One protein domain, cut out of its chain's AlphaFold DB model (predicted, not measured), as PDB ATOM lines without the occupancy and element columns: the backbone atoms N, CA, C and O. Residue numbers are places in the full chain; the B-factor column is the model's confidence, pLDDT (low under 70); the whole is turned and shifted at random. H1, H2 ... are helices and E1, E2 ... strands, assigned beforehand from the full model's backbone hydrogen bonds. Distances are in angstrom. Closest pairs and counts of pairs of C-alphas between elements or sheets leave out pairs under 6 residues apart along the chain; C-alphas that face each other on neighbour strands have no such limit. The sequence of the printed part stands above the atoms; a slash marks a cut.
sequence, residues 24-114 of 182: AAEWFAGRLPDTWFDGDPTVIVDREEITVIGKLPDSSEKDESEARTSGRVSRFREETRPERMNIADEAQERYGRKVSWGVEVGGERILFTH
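What this domain is: This is residues 24 to 114 of the 182 residues of an uncharacterized protein of Mycobacterium celatum (UniProt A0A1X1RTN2). A twisted sheet of four strands makes a wall; one face is covered by three helices and the other face is bare of named helices. H2 and H3 follow each other end to end over the E3 and E4 part of the sheet, while the short H1 covers E1 at the other edge. The 91 printed residues hold three named helices and four named strands, in the order H1 E1 E2 H2 H3 E3 E4, and the class is mixed, helices and strands. The sheet is mixed too, in the order E1, E2, E3, E4, with only E2 and E3 parallel. The whole is compact, with a radius of gyration of the C-alphas of 13.2 A, but elongated in outline, spanning 41 by 22 by 21 A.

How they stand to each other: Start at the inner strands E2, residues 49 to 55, and E3, residues 98 to 105, which are parallel at 22 degrees; look at N 52 and O 100, 2.8 A apart. E1, residues 42 to 45, is an edge strand and forms an antiparallel hairpin with E2, with N 44 and O 51 at 2.9 A. At the other edge E4, residues 108 to 113, forms a hairpin with E3, with N 110 and O 103 at 2.8 A. Now look at the helices, which lie on the same face of the sheet in two layers, helices over strands. H3, residues 81 to 95, lies over E3 at a height over the sheet of 8.9 A, slantwise at 48 degrees on the local plane; their closest C-alphas, of Ala 88 and Val 99, are 5.3 A apart. H2, residues 66 to 79, lies over E3 and E4 and runs along the strands, at 24 degrees to E3 on the local plane; its closest C-alpha pair with E4 is Arg 77 and Phe 112, 7.1 A. H2 and H3 meet only through their link. E2, H2, H3 and E3 form a strand-helix-strand unit, two parallel neighbour strands joined through helices, with a right-handed crossover. H1, residues 24 to 31, lies over E1 and only just over E2, on which 3 of its C-alphas fall; the C-alphas of Ala 25 and Val 43 come closest to each other, at 5.3 A. H1 and H3 are close but not clearly touching, with Arg 31 and Ile 87 as the closest C-alphas, 7.7 A. In H1, H2 and H3 every O i to N i+4 pair is within hydrogen-bond range.

Where its parts are: Find C-alpha 24 at (-26.065, -48.348, 16.995), where H1 begins. E3 runs 23.5 A from C-alpha 98 at (-16.445, -55.145, 20.910), and E2 19.5 A. H3 covers 20.3 A and H2 19.8 A. E4 ends at C-alpha 113, (-8.316, -51.400, 16.197).

The domain as a whole: The two farthest C-alphas, of Lys 62 and Gly 96, are 41.8 A apart. The printed part has no cut and no long link. Confidence is low, under 70, at residues 60 to 63.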
ATOM      1  N   ALA A  24     -27.457 -48.687  16.700       98.19
ATOM      2  CA  ALA A  24     -26.065 -48.348  16.995       98.19
ATOM      3  C   ALA A  24     -25.560 -47.147  16.181       98.19
ATOM      4  O   ALA A  24     -24.864 -46.297  16.731       98.19
ATOM      5  N   ALA A  25     -25.935 -47.045  14.901       98.12
ATOM      6  CA  ALA A  25     -25.541 -45.927  14.046       98.12
ATOM      7  C   ALA A  25     -26.013 -44.574  14.605       98.12
ATOM      8  O   ALA A  25     -25.201 -43.666  14.775       98.12
ATOM      9  N   GLU A  26     -27.293 -44.468  14.972       98.25
ATOM     10  CA  GLU A  26     -27.872 -43.248  15.553       98.25
ATOM     11  C   GLU A  26     -27.265 -42.934  16.924       98.25
ATOM     12  O   GLU A  26     -26.969 -41.781  17.237       98.25
ATOM     13  N   TRP A  27     -27.021 -43.965  17.736       98.56
ATOM     14  CA  TRP A  27     -26.387 -43.788  19.037       98.56
ATOM     15  C   TRP A  27     -24.969 -43.229  18.912       98.56
ATOM     16  O   TRP A  27     -24.628 -42.295  19.632       98.56
ATOM     17  N   PHE A  28     -24.147 -43.753  17.995       98.56
ATOM     18  CA  PHE A  28     -22.799 -43.225  17.767       98.56
ATOM     19  C   PHE A  28     -22.838 -41.814  17.179       98.56
ATOM     20  O   PHE A  28     -22.075 -40.972  17.647       98.56
ATOM     21  N   ALA A  29     -23.736 -41.529  16.231       97.19
ATOM     22  CA  ALA A  29     -23.916 -40.184  15.684       97.19
ATOM     23  C   ALA A  29     -24.230 -39.151  16.784       97.19
ATOM     24  O   ALA A  29     -23.645 -38.077  16.803       97.19
ATOM     25  N   GLY A  30     -25.079 -39.503  17.758       97.12
ATOM     26  CA  GLY A  30     -25.388 -38.623  18.891       97.12
ATOM     27  C   GLY A  30     -24.362 -38.634  20.033       97.12
ATOM     28  O   GLY A  30     -24.363 -37.725  20.863       97.12
ATOM     29  N   ARG A  31     -23.522 -39.672  20.137       97.81
ATOM     30  CA  ARG A  31     -22.576 -39.847  21.254       97.81
ATOM     31  C   ARG A  31     -21.185 -39.292  20.965       97.81
ATOM     32  O   ARG A  31     -20.473 -38.945  21.914       97.81
ATOM     33  N   LEU A  32     -20.761 -39.287  19.706       97.62
ATOM     34  CA  LEU A  32     -19.429 -38.835  19.314       97.62
ATOM     35  C   LEU A  32     -19.322 -37.307  19.386       97.62
ATOM     36  O   LEU A  32     -20.302 -36.619  19.126       97.62
ATOM     37  N   PRO A  33     -18.140 -36.754  19.705       96.31
ATOM     38  CA  PRO A  33     -17.931 -35.315  19.613       96.31
ATOM     39  C   PRO A  33     -18.082 -34.800  18.174       96.31
ATOM     40  O   PRO A  33     -17.405 -35.291  17.268       96.31
ATOM     41  N   ASP A  34     -18.863 -33.730  17.994       92.12
ATOM     42  CA  ASP A  34     -19.123 -33.075  16.694       92.12
ATOM     43  C   ASP A  34     -17.851 -32.601  15.963       92.12
ATOM     44  O   ASP A  34     -17.874 -32.275  14.781       92.12
ATOM     45  N   THR A  35     -16.723 -32.512  16.672       93.62
ATOM     46  CA  THR A  35     -15.444 -32.027  16.140       93.62
ATOM     47  C   THR A  35     -14.579 -33.119  15.519       93.62
ATOM     48  O   THR A  35     -13.549 -32.801  14.923       93.62
ATOM     49  N   TRP A  36     -14.931 -34.396  15.686       95.31
ATOM     50  CA  TRP A  36     -14.074 -35.495  15.242       95.31
ATOM     51  C   TRP A  36     -14.142 -35.740  13.740       95.31
ATOM     52  O   TRP A  36     -13.106 -36.018  13.129       95.31
ATOM     53  N   PHE A  37     -15.340 -35.667  13.163       96.44
ATOM     54  CA  PHE A  37     -15.607 -36.154  11.817       96.44
ATOM     55  C   PHE A  37     -16.386 -35.148  10.973       96.44
ATOM     56  O   PHE A  37     -17.134 -34.316  11.482       96.44
ATOM     57  N   ASP A  38     -16.194 -35.241   9.662       94.75
ATOM     58  CA  ASP A  38     -17.023 -34.580   8.659       94.75
ATOM     59  C   ASP A  38     -18.313 -35.392   8.459       94.75
ATOM     60  O   ASP A  38     -18.367 -36.310   7.637       94.75
ATOM     61  N   GLY A  39     -19.326 -35.074   9.270       94.06
ATOM     62  CA  GLY A  39     -20.621 -35.758   9.296       94.06
ATOM     63  C   GLY A  39     -20.657 -37.010  10.177       94.06
ATOM     64  O   GLY A  39     -19.730 -37.296  10.939       94.06
ATOM     65  N   ASP A  40     -21.762 -37.753  10.073       96.25
ATOM     66  CA  ASP A  40     -21.989 -38.966  10.859       96.25
ATOM     67  C   ASP A  40     -20.997 -40.080  10.479       96.25
ATOM     68  O   ASP A  40     -20.650 -40.248   9.302       96.25
ATOM     69  N   PRO A  41     -20.547 -40.894  11.449       97.44
ATOM     70  CA  PRO A  41     -19.689 -42.028  11.151       97.44
ATOM     71  C   PRO A  41     -20.443 -43.113  10.375       97.44
ATOM     72  O   PRO A  41     -21.629 -43.374  10.577       97.44
ATOM     73  N   THR A  42     -19.704 -43.873   9.574       98.12
ATOM     74  CA  THR A  42     -20.161 -45.186   9.124       98.12
ATOM     75  C   THR A  42     -20.046 -46.178  10.278       98.12
ATOM     76  O   THR A  42     -18.956 -46.389  10.812       98.12
ATOM     77  N   VAL A  43     -21.156 -46.822  10.641       98.19
ATOM     78  CA  VAL A  43     -21.204 -47.857  11.684       98.19
ATOM     79  C   VAL A  43     -21.606 -49.187  11.058       98.19
ATOM     80  O   VAL A  43     -22.677 -49.314  10.469       98.19
ATOM     81  N   ILE A  44     -20.732 -50.185  11.181       97.50
ATOM     82  CA  ILE A  44     -20.942 -51.544  10.676       97.50
ATOM     83  C   ILE A  44     -21.057 -52.471  11.877       97.50
ATOM     84  O   ILE A  44     -20.185 -52.465  12.742       97.50
ATOM     85  N   VAL A  45     -22.119 -53.269  11.930       96.38
ATOM     86  CA  VAL A  45     -22.381 -54.183  13.045       96.38
ATOM     87  C   VAL A  45     -22.447 -55.612  12.532       96.38
ATOM     88  O   VAL A  45     -23.237 -55.912  11.637       96.38
ATOM     89  N   ASP A  46     -21.657 -56.498  13.131       92.44
ATOM     90  CA  ASP A  46     -21.804 -57.942  12.968       92.44
ATOM     91  C   ASP A  46     -22.163 -58.615  14.310       92.44
ATOM     92  O   ASP A  46     -22.776 -58.006  15.198       92.44
ATOM     93  N   ARG A  47     -21.900 -59.916  14.456       90.12
ATOM     94  CA  ARG A  47     -22.245 -60.657  15.678       90.12
ATOM     95  C   ARG A  47     -21.208 -60.441  16.793       90.12
ATOM     96  O   ARG A  47     -21.528 -60.651  17.965       90.12
ATOM     97  N   GLU A  48     -19.996 -60.027  16.465       92.38
ATOM     98  CA  GLU A  48     -18.831 -59.970  17.338       92.38
ATOM     99  C   GLU A  48     -18.367 -58.532  17.606       92.38
ATOM    100  O   GLU A  48     -17.885 -58.229  18.704       92.38
ATOM    101  N   GLU A  49     -18.541 -57.651  16.627       95.88
ATOM    102  CA  GLU A  49     -17.913 -56.345  16.538       95.88
ATOM    103  C   GLU A  49     -18.887 -55.271  16.029       95.88
ATOM    104  O   GLU A  49     -19.781 -55.507  15.214       95.88
ATOM    105  N   ILE A  50     -18.686 -54.056  16.533       97.94
ATOM    106  CA  ILE A  50     -19.178 -52.820  15.938       97.94
ATOM    107  C   ILE A  50     -17.957 -52.044  15.449       97.94
ATOM    108  O   ILE A  50     -17.106 -51.664  16.251       97.94
ATOM    109  N   THR A  51     -17.869 -51.791  14.149       98.31
ATOM    110  CA  THR A  51     -16.806 -50.978  13.553       98.31
ATOM    111  C   THR A  51     -17.332 -49.582  13.255       98.31
ATOM    112  O   THR A  51     -18.280 -49.425  12.489       98.31
ATOM    113  N   VAL A  52     -16.696 -48.570  13.844       98.38
ATOM    114  CA  VAL A  52     -17.025 -47.152  13.682       98.38
ATOM    115  C   VAL A  52     -15.928 -46.476  12.868       98.38
ATOM    116  O   VAL A  52     -14.763 -46.452  13.274       98.38
ATOM    117  N   ILE A  53     -16.299 -45.931  11.712       98.44
ATOM    118  CA  ILE A  53     -15.391 -45.275  10.770       98.44
ATOM    119  C   ILE A  53     -15.901 -43.866  10.517       98.44
ATOM    120  O   ILE A  53     -16.952 -43.688   9.909       98.44
ATOM    121  N   GLY A  54     -15.157 -42.862  10.970       97.69
ATOM    122  CA  GLY A  54     -15.501 -41.468  10.716       97.69
ATOM    123  C   GLY A  54     -14.623 -40.841   9.638       97.69
ATOM    124  O   GLY A  54     -13.418 -41.097   9.581       97.69
ATOM    125  N   LYS A  55     -15.216 -40.017   8.776       96.94
ATOM    126  CA  LYS A  55     -14.471 -39.272   7.759       96.94
ATOM    127  C   LYS A  55     -13.706 -38.141   8.437       96.94
ATOM    128  O   LYS A  55     -14.320 -37.299   9.088       96.94
ATOM    129  N   LEU A  56     -12.377 -38.111   8.324       94.88
ATOM    130  CA  LEU A  56     -11.635 -36.960   8.843       94.88
ATOM    131  C   LEU A  56     -11.879 -35.743   7.944       94.88
ATOM    132  O   LEU A  56     -11.933 -35.908   6.724       94.88
ATOM    133  N   PRO A  57     -11.968 -34.531   8.519       89.06
ATOM    134  CA  PRO A  57     -12.062 -33.310   7.734       89.06
ATOM    135  C   PRO A  57     -10.938 -33.217   6.697       89.06
ATOM    136  O   PRO A  57      -9.766 -33.476   7.008       89.06
ATOM    137  N   ASP A  58     -11.305 -32.841   5.470       79.56
ATOM    138  CA  ASP A  58     -10.351 -32.658   4.379       79.56
ATOM    139  C   ASP A  58      -9.310 -31.590   4.744       79.56
ATOM    140  O   ASP A  58      -9.586 -30.612   5.450       79.56
ATOM    141  N   SER A  59      -8.085 -31.765   4.251       72.19
ATOM    142  CA  SER A  59      -7.076 -30.719   4.363       72.19
ATOM    143  C   SER A  59      -7.501 -29.487   3.572       72.19
ATOM    144  O   SER A  59      -7.998 -29.581   2.453       72.19
ATOM    145  N   SER A  60      -7.209 -28.303   4.106       67.62
ATOM    146  CA  SER A  60      -7.355 -27.047   3.362       67.62
ATOM    147  C   SER A  60      -6.394 -26.934   2.166       67.62
ATOM    148  O   SER A  60      -6.563 -26.056   1.321       67.62
ATOM    149  N   GLU A  61      -5.391 -27.813   2.079       65.19
ATOM    150  CA  GLU A  61      -4.464 -27.932   0.953       65.19
ATOM    151  C   GLU A  61      -5.032 -28.903  -0.098       65.19
ATOM    152  O   GLU A  61      -5.314 -30.062   0.214       65.19
ATOM    153  N   LYS A  62      -5.181 -28.437  -1.348       61.69
ATOM    154  CA  LYS A  62      -5.359 -29.321  -2.512       61.69
ATOM    155  C   LYS A  62      -4.024 -30.031  -2.767       61.69
ATOM    156  O   LYS A  62      -2.997 -29.361  -2.778       61.69
ATOM    157  N   ASP A  63      -4.057 -31.346  -2.968       65.56
ATOM    158  CA  ASP A  63      -2.886 -32.221  -3.163       65.56
ATOM    159  C   ASP A  63      -2.012 -32.400  -1.915       65.56
ATOM    160  O   ASP A  63      -0.789 -32.232  -1.923       65.56
ATOM    161  N   GLU A  64      -2.655 -32.763  -0.807       77.75
ATOM    162  CA  GLU A  64      -1.932 -33.159   0.388       77.75
ATOM    163  C   GLU A  64      -1.028 -34.379   0.135       77.75
ATOM    164  O   GLU A  64      -1.428 -35.370  -0.471       77.75
ATOM    165  N   SER A  65       0.206 -34.329   0.642       87.06
ATOM    166  CA  SER A  65       1.113 -35.472   0.589       87.06
ATOM    167  C   SER A  65       0.702 -36.595   1.550       87.06
ATOM    168  O   SER A  65       0.334 -36.335   2.696       87.06
ATOM    169  N   GLU A  66       0.917 -37.851   1.139       88.25
ATOM    170  CA  GLU A  66       0.668 -39.063   1.947       88.25
ATOM    171  C   GLU A  66       1.285 -38.986   3.355       88.25
ATOM    172  O   GLU A  66       0.697 -39.425   4.344       88.25
ATOM    173  N   ALA A  67       2.469 -38.374   3.473       89.88
ATOM    174  CA  ALA A  67       3.148 -38.185   4.751       89.88
ATOM    175  C   ALA A  67       2.360 -37.282   5.716       89.88
ATOM    176  O   ALA A  67       2.322 -37.552   6.920       89.88
ATOM    177  N   ARG A  68       1.721 -36.216   5.215       89.06
ATOM    178  CA  ARG A  68       0.883 -35.349   6.053       89.06
ATOM    179  C   ARG A  68      -0.435 -36.041   6.407       89.06
ATOM    180  O   ARG A  68      -0.826 -35.990   7.576       89.06
ATOM    181  N   THR A  69      -1.034 -36.777   5.467       90.81
ATOM    182  CA  THR A  69      -2.230 -37.595   5.710       90.81
ATOM    183  C   THR A  69      -1.976 -38.618   6.819       90.81
ATOM    184  O   THR A  69      -2.682 -38.632   7.827       90.81
ATOM    185  N   SER A  70      -0.896 -39.397   6.709       91.94
ATOM    186  CA  SER A  70      -0.458 -40.347   7.740       91.94
ATOM    187  C   SER A  70      -0.212 -39.664   9.092       91.94
ATOM    188  O   SER A  70      -0.652 -40.151  10.138       91.94
ATOM    189  N   GLY A  71       0.407 -38.478   9.084       93.75
ATOM    190  CA  GLY A  71       0.609 -37.664  10.282       93.75
ATOM    191  C   GLY A  71      -0.696 -37.236  10.962       93.75
ATOM    192  O   GLY A  71      -0.799 -37.332  12.186       93.75
ATOM    193  N   ARG A  72      -1.710 -36.802  10.200       93.00
ATOM    194  CA  ARG A  72      -3.041 -36.469  10.742       93.00
ATOM    195  C   ARG A  72      -3.755 -37.685  11.304       93.00
ATOM    196  O   ARG A  72      -4.291 -37.605  12.405       93.00
ATOM    197  N   VAL A  73      -3.735 -38.799  10.577       95.50
ATOM    198  CA  VAL A  73      -4.356 -40.056  11.005       95.50
ATOM    199  C   VAL A  73      -3.737 -40.532  12.320       95.50
ATOM    200  O   VAL A  73      -4.459 -40.839  13.267       95.50
ATOM    201  N   SER A  74      -2.405 -40.524  12.412       96.38
ATOM    202  CA  SER A  74      -1.670 -40.880  13.629       96.38
ATOM    203  C   SER A  74      -1.990 -39.934  14.791       96.38
ATOM    204  O   SER A  74      -2.334 -40.388  15.882       96.38
ATOM    205  N   ARG A  75      -1.980 -38.616  14.549       96.06
ATOM    206  CA  ARG A  75      -2.355 -37.605  15.548       96.06
ATOM    207  C   ARG A  75      -3.763 -37.843  16.086       96.06
ATOM    208  O   ARG A  75      -3.930 -37.988  17.292       96.06
ATOM    209  N   PHE A  76      -4.754 -37.940  15.198       96.81
ATOM    210  CA  PHE A  76      -6.140 -38.193  15.576       96.81
ATOM    211  C   PHE A  76      -6.260 -39.491  16.373       96.81
ATOM    212  O   PHE A  76      -6.928 -39.534  17.407       96.81
ATOM    213  N   ARG A  77      -5.587 -40.558  15.919       97.56
ATOM    214  CA  ARG A  77      -5.592 -41.856  16.592       97.56
ATOM    215  C   ARG A  77      -5.121 -41.757  18.034       97.56
ATOM    216  O   ARG A  77      -5.763 -42.367  18.886       97.56
ATOM    217  N   GLU A  78      -4.030 -41.053  18.297       97.94
ATOM    218  CA  GLU A  78      -3.465 -40.976  19.641       97.94
ATOM    219  C   GLU A  78      -4.206 -39.963  20.525       97.94
ATOM    220  O   GLU A  78      -4.525 -40.283  21.670       97.94
ATOM    221  N   GLU A  79      -4.568 -38.790  19.996       97.62
ATOM    222  CA  GLU A  79      -5.254 -37.735  20.757       97.62
ATOM    223  C   GLU A  79      -6.672 -38.150  21.190       97.62
ATOM    224  O   GLU A  79      -7.072 -37.884  22.321       97.62
ATOM    225  N   THR A  80      -7.416 -38.873  20.343       97.50
ATOM    226  CA  THR A  80      -8.793 -39.313  20.662       97.50
ATOM    227  C   THR A  80      -8.862 -40.650  21.399       97.50
ATOM    228  O   THR A  80      -9.944 -41.096  21.783       97.50
ATOM    229  N   ARG A  81      -7.722 -41.325  21.618       97.75
ATOM    230  CA  ARG A  81      -7.692 -42.681  22.186       97.75
ATOM    231  C   ARG A  81      -8.470 -42.805  23.503       97.75
ATOM    232  O   ARG A  81      -9.288 -43.721  23.569       97.75
ATOM    233  N   PRO A  82      -8.261 -41.965  24.539       98.00
ATOM    234  CA  PRO A  82      -8.938 -42.154  25.823       98.00
ATOM    235  C   PRO A  82     -10.462 -42.048  25.703       98.00
ATOM    236  O   PRO A  82     -11.187 -42.882  26.234       98.00
ATOM    237  N   GLU A  83     -10.944 -41.062  24.950       98.06
ATOM    238  CA  GLU A  83     -12.374 -40.839  24.759       98.06
ATOM    239  C   GLU A  83     -13.017 -41.941  23.907       98.06
ATOM    240  O   GLU A  83     -14.074 -42.449  24.276       98.06
ATOM    241  N   ARG A  84     -12.343 -42.418  22.849       97.94
ATOM    242  CA  ARG A  84     -12.805 -43.588  22.080       97.94
ATOM    243  C   ARG A  84     -12.917 -44.845  22.933       97.94
ATOM    244  O   ARG A  84     -13.847 -45.616  22.730       97.94
ATOM    245  N   MET A  85     -11.993 -45.065  23.871       97.88
ATOM    246  CA  MET A  85     -12.078 -46.208  24.786       97.88
ATOM    247  C   MET A  85     -13.286 -46.084  25.720       97.88
ATOM    248  O   MET A  85     -14.023 -47.050  25.867       97.88
ATOM    249  N   ASN A  86     -13.548 -44.893  26.266       98.38
ATOM    250  CA  ASN A  86     -14.721 -44.670  27.115       98.38
ATOM    251  C   ASN A  86     -16.033 -44.910  26.347       98.38
ATOM    252  O   ASN A  86     -16.905 -45.634  26.820       98.38
ATOM    253  N   ILE A  87     -16.150 -44.366  25.130       98.25
ATOM    254  CA  ILE A  87     -17.323 -44.580  24.266       98.25
ATOM    255  C   ILE A  87     -17.464 -46.063  23.898       98.25
ATOM    256  O   ILE A  87     -18.570 -46.599  23.887       98.25
ATOM    257  N   ALA A  88     -16.349 -46.740  23.611       98.06
ATOM    258  CA  ALA A  88     -16.340 -48.169  23.326       98.06
ATOM    259  C   ALA A  88     -16.835 -49.002  24.512       98.06
ATOM    260  O   ALA A  88     -17.556 -49.973  24.299       98.06
ATOM    261  N   ASP A  89     -16.478 -48.638  25.742       98.31
ATOM    262  CA  ASP A  89     -16.935 -49.340  26.939       98.31
ATOM    263  C   ASP A  89     -18.441 -49.140  27.177       98.31
ATOM    264  O   ASP A  89     -19.143 -50.122  27.417       98.31
ATOM    265  N   GLU A  90     -18.963 -47.922  26.990       98.38
ATOM    266  CA  GLU A  90     -20.410 -47.643  27.033       98.38
ATOM    267  C   GLU A  90     -21.179 -48.449  25.970       98.38
ATOM    268  O   GLU A  90     -22.193 -49.093  26.254       98.38
ATOM    269  N   ALA A  91     -20.676 -48.455  24.735       98.00
ATOM    270  CA  ALA A  91     -21.263 -49.210  23.635       98.00
ATOM    271  C   ALA A  91     -21.182 -50.725  23.866       98.00
ATOM    272  O   ALA A  91     -22.123 -51.449  23.551       98.00
ATOM    273  N   GLN A  92     -20.083 -51.224  24.434       96.38
ATOM    274  CA  GLN A  92     -19.933 -52.632  24.800       96.38
ATOM    275  C   GLN A  92     -20.936 -53.046  25.877       96.38
ATOM    276  O   GLN A  92     -21.506 -54.131  25.779       96.38
ATOM    277  N   GLU A  93     -21.158 -52.208  26.892       97.12
ATOM    278  CA  GLU A  93     -22.162 -52.462  27.927       97.12
ATOM    279  C   GLU A  93     -23.575 -52.494  27.331       97.12
ATOM    280  O   GLU A  93     -24.375 -53.369  27.664       97.12
ATOM    281  N   ARG A  94     -23.858 -51.593  26.383       97.44
ATOM    282  CA  ARG A  94     -25.157 -51.495  25.709       97.44
ATOM    283  C   ARG A  94     -25.422 -52.636  24.722       97.44
ATOM    284  O   ARG A  94     -26.499 -53.226  24.747       97.44
ATOM    285  N   TYR A  95     -24.462 -52.936  23.851       97.12
ATOM    286  CA  TYR A  95     -24.644 -53.800  22.679       97.12
ATOM    287  C   TYR A  95     -23.977 -55.172  22.803       97.12
ATOM    288  O   TYR A  95     -24.133 -56.008  21.911       97.12
ATOM    289  N   GLY A  96     -23.190 -55.416  23.852       95.44
ATOM    290  CA  GLY A  96     -22.500 -56.689  24.091       95.44
ATOM    291  C   GLY A  96     -21.412 -57.050  23.067       95.44
ATOM    292  O   GLY A  96     -20.892 -58.169  23.079       95.44
ATOM    293  N   ARG A  97     -21.045 -56.122  22.179       95.69
ATOM    294  CA  ARG A  97     -20.073 -56.311  21.088       95.69
ATOM    295  C   ARG A  97     -18.843 -55.454  21.308       95.69
ATOM    296  O   ARG A  97     -18.957 -54.351  21.832       95.69
ATOM    297  N   LYS A  98     -17.675 -55.947  20.889       96.19
ATOM    298  CA  LYS A  98     -16.445 -55.145  20.910       96.19
ATOM    299  C   LYS A  98     -16.556 -53.992  19.925       96.19
ATOM    300  O   LYS A  98     -17.144 -54.159  18.864       96.19
ATOM    301  N   VAL A  99     -15.993 -52.840  20.277       97.94
ATOM    302  CA  VAL A  99     -15.973 -51.682  19.381       97.94
ATOM    303  C   VAL A  99     -14.592 -51.507  18.784       97.94
ATOM    304  O   VAL A  99     -13.577 -51.523  19.486       97.94
ATOM    305  N   SER A 100     -14.596 -51.290  17.482       97.94
ATOM    306  CA  SER A 100     -13.430 -51.055  16.663       97.94
ATOM    307  C   SER A 100     -13.542 -49.735  15.944       97.94
ATOM    308  O   SER A 100     -14.631 -49.249  15.653       97.94
ATOM    309  N   TRP A 101     -12.388 -49.127  15.704       98.31
ATOM    310  CA  TRP A 101     -12.300 -47.738  15.294       98.31
ATOM    311  C   TRP A 101     -11.465 -47.627  14.040       98.31
ATOM    312  O   TRP A 101     -10.410 -48.254  13.931       98.31
ATOM    313  N   GLY A 102     -11.894 -46.757  13.142       97.75
ATOM    314  CA  GLY A 102     -11.117 -46.340  11.995       97.75
ATOM    315  C   GLY A 102     -11.492 -44.943  11.545       97.75
ATOM    316  O   GLY A 102     -12.366 -44.287  12.113       97.75
ATOM    317  N   VAL A 103     -10.802 -44.503  10.505       97.88
ATOM    318  CA  VAL A 103     -11.080 -43.246   9.821       97.88
ATOM    319  C   VAL A 103     -11.102 -43.441   8.321       97.88
ATOM    320  O   VAL A 103     -10.474 -44.367   7.809       97.88
ATOM    321  N   GLU A 104     -11.794 -42.547   7.629       96.50
ATOM    322  CA  GLU A 104     -11.709 -42.405   6.180       96.50
ATOM    323  C   GLU A 104     -10.984 -41.102   5.825       96.50
ATOM    324  O   GLU A 104     -11.321 -40.042   6.358       96.50
ATOM    325  N   VAL A 105      -9.977 -41.182   4.950       92.88
ATOM    326  CA  VAL A 105      -9.242 -40.018   4.428       92.88
ATOM    327  C   VAL A 105      -8.927 -40.234   2.956       92.88
ATOM    328  O   VAL A 105      -8.405 -41.282   2.590       92.88
ATOM    329  N   GLY A 106      -9.249 -39.261   2.100       85.88
ATOM    330  CA  GLY A 106      -8.995 -39.383   0.658       85.88
ATOM    331  C   GLY A 106      -9.715 -40.569  -0.003       85.88
ATOM    332  O   GLY A 106      -9.242 -41.085  -1.009       85.88
ATOM    333  N   GLY A 107     -10.830 -41.025   0.578       85.00
ATOM    334  CA  GLY A 107     -11.566 -42.215   0.137       85.00
ATOM    335  C   GLY A 107     -10.972 -43.550   0.604       85.00
ATOM    336  O   GLY A 107     -11.537 -44.598   0.299       85.00
ATOM    337  N   GLU A 108      -9.869 -43.543   1.356       89.69
ATOM    338  CA  GLU A 108      -9.265 -44.748   1.926       89.69
ATOM    339  C   GLU A 108      -9.647 -44.918   3.400       89.69
ATOM    340  O   GLU A 108      -9.626 -43.967   4.185       89.69
ATOM    341  N   ARG A 109      -9.967 -46.157   3.794       94.88
ATOM    342  CA  ARG A 109     -10.309 -46.519   5.174       94.88
ATOM    343  C   ARG A 109      -9.104 -47.088   5.910       94.88
ATOM    344  O   ARG A 109      -8.532 -48.092   5.500       94.88
ATOM    345  N   ILE A 110      -8.793 -46.502   7.060       95.94
ATOM    346  CA  ILE A 110      -7.680 -46.902   7.920       95.94
ATOM    347  C   ILE A 110      -8.237 -47.316   9.283       95.94
ATOM    348  O   ILE A 110      -8.718 -46.482  10.050       95.94
ATOM    349  N   LEU A 111      -8.157 -48.609   9.603       96.62
ATOM    350  CA  LEU A 111      -8.587 -49.145  10.899       96.62
ATOM    351  C   LEU A 111      -7.466 -49.034  11.943       96.62
ATOM    352  O   LEU A 111      -6.327 -49.431  11.710       96.62
ATOM    353  N   PHE A 112      -7.801 -48.541  13.131       94.44
ATOM    354  CA  PHE A 112      -6.893 -48.412  14.274       94.44
ATOM    355  C   PHE A 112      -6.868 -49.650  15.158       94.44
ATOM    356  O   PHE A 112      -5.802 -50.044  15.640       94.44
ATOM    357  N   THR A 113      -8.054 -50.197  15.409       87.69
ATOM    358  CA  THR A 113      -8.316 -51.400  16.197       87.69
ATOM    359  C   THR A 113      -9.391 -52.184  15.464       87.69
ATOM    360  O   THR A 113     -10.380 -51.588  15.056       87.69
ATOM    361  N   HIS A 114      -9.167 -53.480  15.270       90.56
ATOM    362  CA  HIS A 114     -10.133 -54.444  14.744       90.56
ATOM    363  C   HIS A 114      -9.808 -55.810  15.340       90.56
ATOM    364  O   HIS A 114      -8.633 -56.123  15.577       90.56
TER     365      HIS A 114